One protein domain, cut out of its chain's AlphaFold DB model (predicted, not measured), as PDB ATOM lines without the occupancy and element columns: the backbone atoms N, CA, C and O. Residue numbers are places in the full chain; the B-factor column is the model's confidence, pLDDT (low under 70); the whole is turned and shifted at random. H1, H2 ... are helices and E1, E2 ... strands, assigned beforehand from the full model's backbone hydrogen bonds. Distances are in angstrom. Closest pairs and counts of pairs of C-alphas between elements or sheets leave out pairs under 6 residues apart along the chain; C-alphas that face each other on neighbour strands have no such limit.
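AT A GLANCE: This is residues 29 to 123 of the 214 residues of an uncharacterized protein of Corallococcus sp. Z5C101001 (UniProt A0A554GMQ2). A twisted sheet of six strands curls round one helix, H1, which packs on one face of the sheet. A second, shorter helix, H2, packs on H1 and only grazes the sheet. The 95 printed residues have two named helices and six named strands, in the order H1, H2, E1, E2, E3, E4, E5, E6, and the sheet has that same strand order, antiparallel throughout. The class is mixed, helices and strands. The whole is compact, with a radius of gyration of the C-alphas of 12.5 A and spans of 39 by 27 by 26 A.

IN THESE COORDINATES: The longest strands of the sheet are E3, residues 85 to 92, 22.9 A from first to last C-alpha, and E4, residues 95 to 102, 23.7 A. E5, residues 110 to 116, measures 20.0 A. The shorter strands are E1, residues 64 to 67, E2, residues 73 to 76, and E6, residues 119 to 122, which ends with C-alpha 122 at (120.944, 193.560, 192.783). H1, residues 29 to 38, begins with C-alpha 29 at (136.870, 187.419, 190.132) and is 14.3 A long. H2, residues 57 to 63, is 9.9 A long.

HOW THE PARTS SIT: The six strands form a meander, each the antiparallel neighbour of the one before, and E1 and E6 are the edge strands. In the hairpin of E1 and E2, N 65 and O 75 are 2.8 A apart, within hydrogen-bond range. So are N 76 and O 85, 2.8 A, in the hairpin of E2 and E3. E3 and E4 have N 90 and O 97 at 2.7 A. E4 and E5 have N 98 and O 113 at 2.8 A. E5 and E6 have N 114 and O 121 at 2.8 A. From edge to edge the strands' lines turn by 82 degrees. H1 is on one face of the sheet, two layers, and the sheet curls round it: the closest C-alphas of H1 and E4, those of Ala 31 and Leu 98, are 7.3 A apart, and the closest of H1 and E6, those of Val 35 and Leu 120, 7.4 A. H2 touches H1, closest at the C-alphas of Arg 33 and Pro 57, 5.6 A, at a steep tilt of 51 degrees, opposite ways. H2 only grazes the sheet, with its residues 58 to 63. In H1 and H2 every O i to N i+4 pair is within hydrogen-bond range. E1 and E6 are apart.

THE WHOLE: The two C-alphas farthest apart, those of Ser 51 and Pro 93, are 39.1 A apart. The printed part has no cut. The link from H1 to H2, residues 39 to 56, is long and holds no named element. The mean pLDDT of the printed part is 83.9, and residues 68 to 70 and 103 to 108 are under 70.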
ATOM      1  N   GLU A  29     136.472 187.638 188.740       89.44
ATOM      2  CA  GLU A  29     136.870 187.419 190.132       89.44
ATOM      3  C   GLU A  29     136.662 188.683 190.959       89.44
ATOM      4  O   GLU A  29     136.036 188.641 192.014       89.44
ATOM      5  N   THR A  30     137.126 189.829 190.457       88.31
ATOM      6  CA  THR A  30     136.918 191.123 191.113       88.31
ATOM      7  C   THR A  30     135.429 191.438 191.253       88.31
ATOM      8  O   THR A  30     134.989 191.858 192.319       88.31
ATOM      9  N   ALA A  31     134.640 191.199 190.200       89.88
ATOM     10  CA  ALA A  31     133.198 191.428 190.234       89.88
ATOM     11  C   ALA A  31     132.493 190.548 191.283       89.88
ATOM     12  O   ALA A  31     131.653 191.049 192.031       89.88
ATOM     13  N   LEU A  32     132.856 189.265 191.368       89.62
ATOM     14  CA  LEU A  32     132.326 188.331 192.364       89.62
ATOM     15  C   LEU A  32     132.750 188.729 193.780       89.62
ATOM     16  O   LEU A  32     131.904 188.788 194.665       89.62
ATOM     17  N   ARG A  33     134.023 189.082 193.998       88.25
ATOM     18  CA  ARG A  33     134.501 189.584 195.297       88.25
ATOM     19  C   ARG A  33     133.672 190.777 195.774       88.25
ATOM     20  O   ARG A  33     133.176 190.731 196.892       88.25
ATOM     21  N   HIS A  34     133.429 191.776 194.921       87.75
ATOM     22  CA  HIS A  34     132.587 192.924 195.285       87.75
ATOM     23  C   HIS A  34     131.160 192.512 195.684       87.75
ATOM     24  O   HIS A  34     130.601 193.066 196.634       87.75
ATOM     25  N   VAL A  35     130.565 191.535 194.984       88.38
ATOM     26  CA  VAL A  35     129.253 190.975 195.351       88.38
ATOM     27  C   VAL A  35     129.288 190.377 196.744       88.38
ATOM     28  O   VAL A  35     128.446 190.737 197.560       88.38
ATOM     29  N   PHE A  36     130.275 189.549 197.062       85.12
ATOM     30  CA  PHE A  36     130.329 188.865 198.354       85.12
ATOM     31  C   PHE A  36     130.804 189.737 199.514       85.12
ATOM     32  O   PHE A  36     130.412 189.513 200.656       85.12
ATOM     33  N   GLU A  37     131.576 190.785 199.242       87.44
ATOM     34  CA  GLU A  37     131.890 191.815 200.233       87.44
ATOM     35  C   GLU A  37     130.635 192.587 200.653       87.44
ATOM     36  O   GLU A  37     130.458 192.894 201.837       87.44
ATOM     37  N   ARG A  38     129.747 192.873 199.691       87.38
ATOM     38  CA  ARG A  38     128.487 193.582 199.929       87.38
ATOM     39  C   ARG A  38     127.386 192.671 200.477       87.38
ATOM     40  O   ARG A  38     126.648 193.089 201.366       87.38
ATOM     41  N   TYR A  39     127.281 191.452 199.960       86.12
ATOM     42  CA  TYR A  39     126.245 190.469 200.266       86.12
ATOM     43  C   TYR A  39     126.876 189.215 200.879       86.12
ATOM     44  O   TYR A  39     127.004 188.176 200.234       86.12
ATOM     45  N   LYS A  40     127.263 189.317 202.155       79.62
ATOM     46  CA  LYS A  40     127.979 188.258 202.895       79.62
ATOM     47  C   LYS A  40     127.183 186.959 203.086       79.62
ATOM     48  O   LYS A  40     127.763 185.947 203.455       79.62
ATOM     49  N   GLU A  41     125.881 186.987 202.818       75.81
ATOM     50  CA  GLU A  41     124.976 185.828 202.858       75.81
ATOM     51  C   GLU A  41     124.457 185.453 201.455       75.81
ATOM     52  O   GLU A  41     123.378 184.894 201.305       75.81
ATOM     53  N   GLY A  42     125.158 185.860 200.388       71.56
ATOM     54  CA  GLY A  42     124.749 185.585 199.003       71.56
ATOM     55  C   GLY A  42     123.671 186.518 198.445       71.56
ATOM     56  O   GLY A  42     123.474 186.584 197.231       71.56
ATOM     57  N   GLY A  43     123.005 187.289 199.309       78.88
ATOM     58  CA  GLY A  43     122.000 188.269 198.907       78.88
ATOM     59  C   GLY A  43     120.786 187.590 198.280       78.88
ATOM     60  O   GLY A  43     120.227 186.663 198.849       78.88
ATOM     61  N   VAL A  44     120.389 188.052 197.097       79.44
ATOM     62  CA  VAL A  44     119.205 187.550 196.373       79.44
ATOM     63  C   VAL A  44     119.375 186.135 195.811       79.44
ATOM     64  O   VAL A  44     118.388 185.528 195.427       79.44
ATOM     65  N   LEU A  45     120.607 185.623 195.750       76.50
ATOM     66  CA  LEU A  45     120.891 184.264 195.289       76.50
ATOM     67  C   LEU A  45     120.771 183.225 196.418       76.50
ATOM     68  O   LEU A  45     120.874 182.038 196.152       76.50
ATOM     69  N   GLU A  46     120.621 183.673 197.672       76.19
ATOM     70  CA  GLU A  46     120.600 182.822 198.871       76.19
ATOM     71  C   GLU A  46     121.742 181.789 198.936       76.19
ATOM     72  O   GLU A  46     121.557 180.655 199.375       76.19
ATOM     73  N   LEU A  47     122.955 182.187 198.536       77.00
ATOM     74  CA  LEU A  47     124.148 181.346 198.662       77.00
ATOM     75  C   LEU A  47     124.443 181.067 200.138       77.00
ATOM     76  O   LEU A  47     125.011 181.907 200.838       77.00
ATOM     77  N   ARG A  48     124.071 179.876 200.610       73.19
ATOM     78  CA  ARG A  48     124.305 179.437 201.990       73.19
ATOM     79  C   ARG A  48     125.353 178.341 202.047       73.19
ATOM     80  O   ARG A  48     125.392 177.449 201.200       73.19
ATOM     81  N   ARG A  49     126.193 178.432 203.078       83.12
ATOM     82  CA  ARG A  49     127.159 177.397 203.440       83.12
ATOM     83  C   ARG A  49     126.519 176.420 204.419       83.12
ATOM     84  O   ARG A  49     125.775 176.855 205.298       83.12
ATOM     85  N   GLU A  50     126.849 175.137 204.317       84.19
ATOM     86  CA  GLU A  50     126.407 174.106 205.268       84.19
ATOM     87  C   GLU A  50     126.813 174.438 206.712       84.19
ATOM     88  O   GLU A  50     126.043 174.222 207.645       84.19
ATOM     89  N   SER A  51     127.997 175.029 206.890       85.00
ATOM     90  CA  SER A  51     128.504 175.501 208.185       85.00
ATOM     91  C   SER A  51     127.703 176.660 208.789       85.00
ATOM     92  O   SER A  51     127.803 176.910 209.988       85.00
ATOM     93  N   GLY A  52     126.926 177.391 207.981       83.06
ATOM     94  CA  GLY A  52     126.255 178.631 208.384       83.06
ATOM     95  C   GLY A  52     127.183 179.849 208.490       83.06
ATOM     96  O   GLY A  52     126.710 180.949 208.773       83.06
ATOM     97  N   ASP A  53     128.483 179.680 208.238       86.38
ATOM     98  CA  ASP A  53     129.442 180.779 208.222       86.38
ATOM     99  C   ASP A  53     129.168 181.748 207.056       86.38
ATOM    100  O   ASP A  53     128.723 181.331 205.979       86.38
ATOM    101  N   PRO A  54     129.513 183.040 207.200       85.00
ATOM    102  CA  PRO A  54     129.378 183.995 206.112       85.00
ATOM    103  C   PRO A  54     130.300 183.654 204.936       85.00
ATOM    104  O   PRO A  54     131.375 183.056 205.081       85.00
ATOM    105  N   ILE A  55     129.907 184.114 203.753       86.31
ATOM    106  CA  ILE A  55     130.745 184.084 202.560       86.31
ATOM    107  C   ILE A  55     131.776 185.208 202.666       86.31
ATOM    108  O   ILE A  55     131.436 186.390 202.746       86.31
ATOM    109  N   THR A  56     133.056 184.836 202.657       86.06
ATOM    110  CA  THR A  56     134.175 185.784 202.721       86.06
ATOM    111  C   THR A  56     134.900 185.880 201.379       86.06
ATOM    112  O   THR A  56     134.891 184.919 200.605       86.06
ATOM    113  N   PRO A  57     135.602 186.993 201.095       84.06
ATOM    114  CA  PRO A  57     136.417 187.102 199.885       84.06
ATOM    115  C   PRO A  57     137.468 185.994 199.775       84.06
ATOM    116  O   PRO A  57     137.718 185.503 198.677       84.06
ATOM    117  N   GLN A  58     138.060 185.574 200.898       86.50
ATOM    118  CA  GLN A  58     139.038 184.486 200.933       86.50
ATOM    119  C   GLN A  58     138.404 183.158 200.506       86.50
ATOM    120  O   GLN A  58     138.880 182.530 199.568       86.50
ATOM    121  N   PHE A  59     137.272 182.798 201.115       88.00
ATOM    122  CA  PHE A  59     136.537 181.579 200.778       88.00
ATOM    123  C   PHE A  59     136.107 181.546 199.305       88.00
ATOM    124  O   PHE A  59     136.231 180.522 198.633       88.00
ATOM    125  N   ILE A  60     135.659 182.686 198.769       85.06
ATOM    126  CA  ILE A  60     135.345 182.820 197.344       85.06
ATOM    127  C   ILE A  60     136.580 182.592 196.484       85.06
ATOM    128  O   ILE A  60     136.491 181.866 195.506       85.06
ATOM    129  N   SER A  61     137.725 183.166 196.850       85.44
ATOM    130  CA  SER A  61     138.984 182.979 196.108       85.44
ATOM    131  C   SER A  61     139.349 181.504 195.964       85.44
ATOM    132  O   SER A  61     139.807 181.083 194.911       85.44
ATOM    133  N   GLU A  62     139.149 180.737 197.035       89.12
ATOM    134  CA  GLU A  62     139.473 179.312 197.105       89.12
ATOM    135  C   GLU A  62     138.449 178.449 196.355       89.12
ATOM    136  O   GLU A  62     138.813 177.446 195.743       89.12
ATOM    137  N   SER A  63     137.178 178.860 196.366       87.12
ATOM    138  CA  SER A  63     136.071 178.143 195.717       87.12
ATOM    139  C   SER A  63     135.912 178.488 194.228       87.12
ATOM    140  O   SER A  63     135.210 177.796 193.487       87.12
ATOM    141  N   LEU A  64     136.516 179.586 193.769       87.69
ATOM    142  CA  LEU A  64     136.339 180.101 192.417       87.69
ATOM    143  C   LEU A  64     137.227 179.370 191.410       87.69
ATOM    144  O   LEU A  64     138.452 179.370 191.500       87.69
ATOM    145  N   LYS A  65     136.601 178.854 190.353       89.62
ATOM    146  CA  LYS A  65     137.277 178.311 189.175       89.62
ATOM    147  C   LYS A  65     136.973 179.183 187.966       89.62
ATOM    148  O   LYS A  65     135.919 179.083 187.336       89.62
ATOM    149  N   ILE A  66     137.919 180.051 187.631       85.38
ATOM    150  CA  ILE A  66     137.826 180.921 186.456       85.38
ATOM    151  C   ILE A  66     138.142 180.104 185.204       85.38
ATOM    152  O   ILE A  66     139.091 179.321 185.184       85.38
ATOM    153  N   ARG A  67     137.363 180.301 184.137       78.81
ATOM    154  CA  ARG A  67     137.699 179.780 182.808       78.81
ATOM    155  C   ARG A  67     138.058 180.946 181.897       78.81
ATOM    156  O   ARG A  67     137.310 181.921 181.836       78.81
ATOM    157  N   ASP A  68     139.180 180.836 181.188       64.19
ATOM    158  CA  ASP A  68     139.704 181.897 180.320       64.19
ATOM    159  C   ASP A  68     138.746 182.222 179.175       64.19
ATOM    160  O   ASP A  68     138.700 181.533 178.151       64.19
ATOM    161  N   VAL A  69     137.951 183.281 179.353       66.62
ATOM    162  CA  VAL A  69     136.969 183.716 178.362       66.62
ATOM    163  C   VAL A  69     136.845 185.249 178.306       66.62
ATOM    164  O   VAL A  69     136.874 185.908 179.346       66.62
ATOM    165  N   PRO A  70     136.645 185.862 177.117       64.19
ATOM    166  CA  PRO A  70     136.727 187.323 176.936       64.19
ATOM    167  C   PRO A  70     135.756 188.172 177.768       64.19
ATOM    168  O   PRO A  70     136.010 189.356 178.015       64.19
ATOM    169  N   ASN A  71     134.629 187.594 178.180       70.25
ATOM    170  CA  ASN A  71     133.611 188.274 178.973       70.25
ATOM    171  C   ASN A  71     133.577 187.801 180.426       70.25
ATOM    172  O   ASN A  71     132.749 188.292 181.161       70.25
ATOM    173  N   GLY A  72     134.501 186.945 180.865       85.25
ATOM    174  CA  GLY A  72     134.504 186.394 182.217       85.25
ATOM    175  C   GLY A  72     133.421 185.331 182.414       85.25
ATOM    176  O   GLY A  72     132.229 185.588 182.253       85.25
ATOM    177  N   TYR A  73     133.856 184.133 182.778       91.75
ATOM    178  CA  TYR A  73     133.010 183.036 183.223       91.75
ATOM    179  C   TYR A  73     133.738 182.348 184.365       91.75
ATOM    180  O   TYR A  73     134.958 182.156 184.307       91.75
ATOM    181  N   ALA A  74     132.996 181.969 185.389       91.06
ATOM    182  CA  ALA A  74     133.547 181.218 186.494       91.06
ATOM    183  C   ALA A  74     132.517 180.237 187.034       91.06
ATOM    184  O   ALA A  74     131.317 180.490 186.964       91.06
ATOM    185  N   THR A  75     133.005 179.134 187.584       89.81
ATOM    186  CA  THR A  75     132.209 178.275 188.455       89.81
ATOM    187  C   THR A  75     132.629 178.525 189.897       89.81
ATOM    188  O   THR A  75     133.809 178.727 190.181       89.81
ATOM    189  N   LEU A  76     131.660 178.586 190.805       86.06
ATOM    190  CA  LEU A  76     131.891 178.618 192.240       86.06
ATOM    191  C   LEU A  76     131.560 177.224 192.757       86.06
ATOM    192  O   LEU A  76     130.403 176.808 192.758       86.06
ATOM    193  N   GLU A  77     132.601 176.497 193.137       85.00
ATOM    194  CA  GLU A  77     132.524 175.103 193.551       85.00
ATOM    195  C   GLU A  77     133.121 174.976 194.949       85.00
ATOM    196  O   GLU A  77     134.277 175.329 195.176       85.00
ATOM    197  N   SER A  78     132.340 174.457 195.889       85.00
ATOM    198  CA  SER A  78     132.797 174.150 197.241       85.00
ATOM    199  C   SER A  78     131.955 173.019 197.804       85.00
ATOM    200  O   SER A  78     130.757 172.966 197.539       85.00
ATOM    201  N   SER A  79     132.559 172.140 198.604       84.75
ATOM    202  CA  SER A  79     131.814 171.126 199.360       84.75
ATOM    203  C   SER A  79     130.919 171.734 200.438       84.75
ATOM    204  O   SER A  79     130.069 171.046 200.973       84.75
ATOM    205  N   GLU A  80     131.130 173.007 200.776       85.31
ATOM    206  CA  GLU A  80     130.302 173.746 201.730       85.31
ATOM    207  C   GLU A  80     129.018 174.293 201.100       85.31
ATOM    208  O   GLU A  80     128.156 174.778 201.828       85.31
ATOM    209  N   PHE A  81     128.896 174.292 199.771       81.88
ATOM    210  CA  PHE A  81     127.692 174.746 199.089       81.88
ATOM    211  C   PHE A  81     126.756 173.575 198.793       81.88
ATOM    212  O   PHE A  81     127.200 172.513 198.363       81.88
ATOM    213  N   PHE A  82     125.449 173.814 198.924       78.56
ATOM    214  CA  PHE A  82     124.411 172.845 198.551       78.56
ATOM    215  C   PHE A  82     124.383 172.531 197.047       78.56
ATOM    216  O   PHE A  82     123.939 171.461 196.637       78.56
ATOM    217  N   GLU A  83     124.858 173.460 196.220       81.38
ATOM    218  CA  GLU A  83     124.917 173.329 194.770       81.38
ATOM    219  C   GLU A  83     126.184 173.993 194.214       81.38
ATOM    220  O   GLU A  83     126.880 174.753 194.889       81.38
ATOM    221  N   THR A  84     126.512 173.681 192.964       86.25
ATOM    222  CA  THR A  84     127.549 174.407 192.218       86.25
ATOM    223  C   THR A  84     126.930 175.650 191.606       86.25
ATOM    224  O   THR A  84     125.809 175.568 191.130       86.25
ATOM    225  N   TYR A  85     127.653 176.762 191.531       88.00
ATOM    226  CA  TYR A  85     127.145 177.963 190.864       88.00
ATOM    227  C   TYR A  85     127.983 178.312 189.646       88.00
ATOM    228  O   TYR A  85     129.192 178.089 189.614       88.00
ATOM    229  N   GLU A  86     127.350 178.902 188.645       90.25
ATOM    230  CA  GLU A  86     128.013 179.491 187.491       90.25
ATOM    231  C   GLU A  86     127.795 181.000 187.490       90.25
ATOM    232  O   GLU A  86     126.723 181.486 187.838       90.25
ATOM    233  N   ALA A  87     128.797 181.751 187.051       92.06
ATOM    234  CA  ALA A  87     128.711 183.191 186.889       92.06
ATOM    235  C   ALA A  87     129.228 183.615 185.514       92.06
ATOM    236  O   ALA A  87     130.232 183.094 185.025       92.06
ATOM    237  N   ALA A  88     128.576 184.607 184.912       92.81
ATOM    238  CA  ALA A  88     129.006 185.242 183.672       92.81
ATOM    239  C   ALA A  88     128.923 186.763 183.785       92.81
ATOM    240  O   ALA A  88     127.946 187.322 184.291       92.81
ATOM    241  N   LEU A  89     129.963 187.437 183.294       92.56
ATOM    242  CA  LEU A  89     130.087 188.886 183.355       92.56
ATOM    243  C   LEU A  89     129.711 189.515 181.997       92.56
ATOM    244  O   LEU A  89     130.163 189.132 180.922       92.56
ATOM    245  N   PHE A  90     128.849 190.522 182.037       92.06
ATOM    246  CA  PHE A  90     128.292 191.209 180.877       92.06
ATOM    247  C   PHE A  90     128.662 192.690 180.934       92.06
ATOM    248  O   PHE A  90     128.052 193.498 181.634       92.06
ATOM    249  N   LYS A  91     129.697 193.058 180.183       88.25
ATOM    250  CA  LYS A  91     130.276 194.410 180.175       88.25
ATOM    251  C   LYS A  91     129.355 195.413 179.476       88.25
ATOM    252  O   LYS A  91     128.934 195.155 178.350       88.25
ATOM    253  N   ASN A  92     129.113 196.573 180.085       82.25
ATOM    254  CA  ASN A  92     128.495 197.738 179.438       82.25
ATOM    255  C   ASN A  92     129.422 198.971 179.507       82.25
ATOM    256  O   ASN A  92     130.400 198.946 180.250       82.25
ATOM    257  N   PRO A  93     129.160 200.050 178.741       83.00
ATOM    258  CA  PRO A  93     130.025 201.235 178.735       83.00
ATOM    259  C   PRO A  93     130.216 201.905 180.103       83.00
ATOM    260  O   PRO A  93     131.197 202.613 180.300       83.00
ATOM    261  N   THR A  94     129.291 201.688 181.038       82.38
ATOM    262  CA  THR A  94     129.263 202.335 182.357       82.38
ATOM    263  C   THR A  94     129.633 201.397 183.512       82.38
ATOM    264  O   THR A  94     129.558 201.809 184.665       82.38
ATOM    265  N   GLY A  95     130.010 200.143 183.232       89.62
ATOM    266  CA  GLY A  95     130.217 199.105 184.244       89.62
ATOM    267  C   GLY A  95     129.865 197.701 183.743       89.62
ATOM    268  O   GLY A  95     130.277 197.288 182.656       89.62
ATOM    269  N   TYR A  96     129.119 196.928 184.536       91.75
ATOM    270  CA  TYR A  96     128.780 195.542 184.196       91.75
ATOM    271  C   TYR A  96     127.448 195.068 184.785       91.75
ATOM    272  O   TYR A  96     126.955 195.614 185.770       91.75
ATOM    273  N   HIS A  97     126.909 194.000 184.192       93.50
ATOM    274  CA  HIS A  97     125.993 193.076 184.859       93.50
ATOM    275  C   HIS A  97     126.715 191.754 185.116       93.50
ATOM    276  O   HIS A  97     127.428 191.254 184.251       93.50
ATOM    277  N   LEU A  98     126.558 191.190 186.303       93.19
ATOM    278  CA  LEU A  98     127.031 189.865 186.667       93.19
ATOM    279  C   LEU A  98     125.802 188.989 186.866       93.19
ATOM    280  O   LEU A  98     124.986 189.279 187.737       93.19
ATOM    281  N   VAL A  99     125.667 187.948 186.053       92.62
ATOM    282  CA  VAL A  99     124.607 186.949 186.205       92.62
ATOM    283  C   VAL A  99     125.212 185.746 186.902       92.62
ATOM    284  O   VAL A  99     126.252 185.260 186.459       92.62
ATOM    285  N   VAL A 100     124.574 185.281 187.968       91.19
ATOM    286  CA  VAL A 100     124.978 184.097 188.725       91.19
ATOM    287  C   VAL A 100     123.785 183.146 188.806       91.19
ATOM    288  O   VAL A 100     122.672 183.592 189.083       91.19
ATOM    289  N   VAL A 101     124.008 181.866 188.522       89.19
ATOM    290  CA  VAL A 101     122.981 180.813 188.509       89.19
ATOM    291  C   VAL A 101     123.450 179.589 189.290       89.19
ATOM    292  O   VAL A 101     124.637 179.265 189.255       89.19
ATOM    293  N   GLY A 102     122.537 178.895 189.967       85.31
ATOM    294  CA  GLY A 102     122.770 177.543 190.489       85.31
ATOM    295  C   GLY A 102     122.828 176.492 189.369       85.31
ATOM    296  O   GLY A 102     122.130 176.585 188.357       85.31
ATOM    297  N   SER A 103     123.695 175.493 189.498       69.00
ATOM    298  CA  SER A 103     123.927 174.446 188.499       69.00
ATOM    299  C   SER A 103     122.745 173.490 188.444       69.00
ATOM    300  O   SER A 103     122.439 172.815 189.420       69.00
ATOM    301  N   GLY A 104     122.128 173.369 187.266       53.62
ATOM    302  CA  GLY A 104     120.913 172.567 187.093       53.62
ATOM    303  C   GLY A 104     119.679 173.200 187.741       53.62
ATOM    304  O   GLY A 104     118.647 172.540 187.838       53.62
ATOM    305  N   ALA A 105     119.777 174.458 188.173       55.56
ATOM    306  CA  ALA A 105     118.733 175.112 188.931       55.56
ATOM    307  C   ALA A 105     117.734 175.876 188.048       55.56
ATOM    308  O   ALA A 105     117.984 176.214 186.884       55.56
ATOM    309  N   SER A 106     116.569 176.122 188.647       58.44
ATOM    310  CA  SER A 106     115.465 176.894 188.077       58.44
ATOM    311  C   SER A 106     115.845 178.338 187.770       58.44
ATOM    312  O   SER A 106     116.785 178.871 188.358       58.44
ATOM    313  N   VAL A 107     115.021 179.025 186.971       60.88
ATOM    314  CA  VAL A 107     115.029 180.499 186.934       60.88
ATOM    315  C   VAL A 107     114.857 181.149 188.312       60.88
ATOM    316  O   VAL A 107     115.248 182.297 188.496       60.88
ATOM    317  N   ASP A 108     114.358 180.390 189.287       66.19
ATOM    318  CA  ASP A 108     114.214 180.805 190.685       66.19
ATOM    319  C   ASP A 108     115.550 180.883 191.454       66.19
ATOM    320  O   ASP A 108     115.595 181.483 192.522       66.19
ATOM    321  N   HIS A 109     116.646 180.329 190.916       78.81
ATOM    322  CA  HIS A 109     117.996 180.389 191.506       78.81
ATOM    323  C   HIS A 109     118.939 181.230 190.635       78.81
ATOM    324  O   HIS A 109     120.083 180.853 190.355       78.81
ATOM    325  N   ILE A 110     118.431 182.363 190.148       86.25
ATOM    326  CA  ILE A 110     119.190 183.329 189.358       86.25
ATOM    327  C   ILE A 110     119.291 184.638 190.126       86.25
ATOM    328  O   ILE A 110     118.295 185.197 190.578       86.25
ATOM    329  N   ALA A 111     120.496 185.192 190.158       90.12
ATOM    330  CA  ALA A 111     120.733 186.551 190.595       90.12
ATOM    331  C   ALA A 111     121.437 187.348 189.507       90.12
ATOM    332  O   ALA A 111     122.395 186.886 188.883       90.12
ATOM    333  N   VAL A 112     120.991 188.587 189.320       92.38
ATOM    334  CA  VAL A 112     121.694 189.558 188.489       92.38
ATOM    335  C   VAL A 112     122.140 190.702 189.375       92.38
ATOM    336  O   VAL A 112     121.348 191.267 190.125       92.38
ATOM    337  N   PHE A 113     123.412 191.058 189.280       92.62
ATOM    338  CA  PHE A 113     123.984 192.207 189.965       92.62
ATOM    339  C   PHE A 113     124.463 193.216 188.937       92.62
ATOM    340  O   PHE A 113     125.178 192.865 188.001       92.62
ATOM    341  N   LYS A 114     124.105 194.478 189.124       92.69
ATOM    342  CA  LYS A 114     124.571 195.596 188.314       92.69
ATOM    343  C   LYS A 114     125.579 196.409 189.112       92.69
ATOM    344  O   LYS A 114     125.327 196.728 190.271       92.69
ATOM    345  N   CYS A 115     126.693 196.766 188.488       91.44
ATOM    346  CA  CYS A 115     127.637 197.746 189.019       91.44
ATOM    347  C   CYS A 115     127.816 198.844 187.974       91.44
ATOM    348  O   CYS A 115     128.219 198.555 186.845       91.44
ATOM    349  N   ASP A 116     127.506 200.081 188.339       90.06
ATOM    350  CA  ASP A 116     127.710 201.280 187.525       90.06
ATOM    351  C   ASP A 116     128.179 202.456 188.407       90.06
ATOM    352  O   ASP A 116     128.689 202.245 189.507       90.06
ATOM    353  N   ALA A 117     128.043 203.700 187.942       86.00
ATOM    354  CA  ALA A 117     128.428 204.887 188.711       86.00
ATOM    355  C   ALA A 117     127.692 205.024 190.063       86.00
ATOM    356  O   ALA A 117     128.216 205.662 190.974       86.00
ATOM    357  N   GLU A 118     126.509 204.420 190.212       85.75
ATOM    358  CA  GLU A 118     125.742 204.403 191.465       85.75
ATOM    359  C   GLU A 118     126.224 203.298 192.426       85.75
ATOM    360  O   GLU A 118     125.794 203.229 193.580       85.75
ATOM    361  N   GLY A 119     127.148 202.445 191.975       87.75
ATOM    362  CA  GLY A 119     127.713 201.335 192.730       87.75
ATOM    363  C   GLY A 119     127.021 199.996 192.468       87.75
ATOM    364  O   GLY A 119     126.228 199.830 191.543       87.75
ATOM    365  N   LEU A 120     127.375 199.002 193.284       90.06
ATOM    366  CA  LEU A 120     126.882 197.633 193.151       90.06
ATOM    367  C   LEU A 120     125.500 197.449 193.798       90.06
ATOM    368  O   LEU A 120     125.323 197.706 194.996       90.06
ATOM    369  N   ARG A 121     124.554 196.906 193.026       91.00
ATOM    370  CA  ARG A 121     123.200 196.548 193.471       91.00
ATOM    371  C   ARG A 121     122.683 195.278 192.796       91.00
ATOM    372  O   ARG A 121     123.103 194.946 191.692       91.00
ATOM    373  N   ALA A 122     121.743 194.594 193.438       90.81
ATOM    374  CA  ALA A 122     120.944 193.560 192.783       90.81
ATOM    375  C   ALA A 122     120.001 194.194 191.740       90.81
ATOM    376  O   ALA A 122     119.458 195.277 191.968       90.81
ATOM    377  N   ASP A 123     119.818 193.522 190.608       90.06
ATOM    378  CA  ASP A 123     118.955 193.921 189.495       90.06
ATOM    379  C   ASP A 123     118.074 192.739 189.068       90.06
ATOM    380  O   ASP A 123     118.167 192.206 187.964       90.06
TER     381      ASP A 123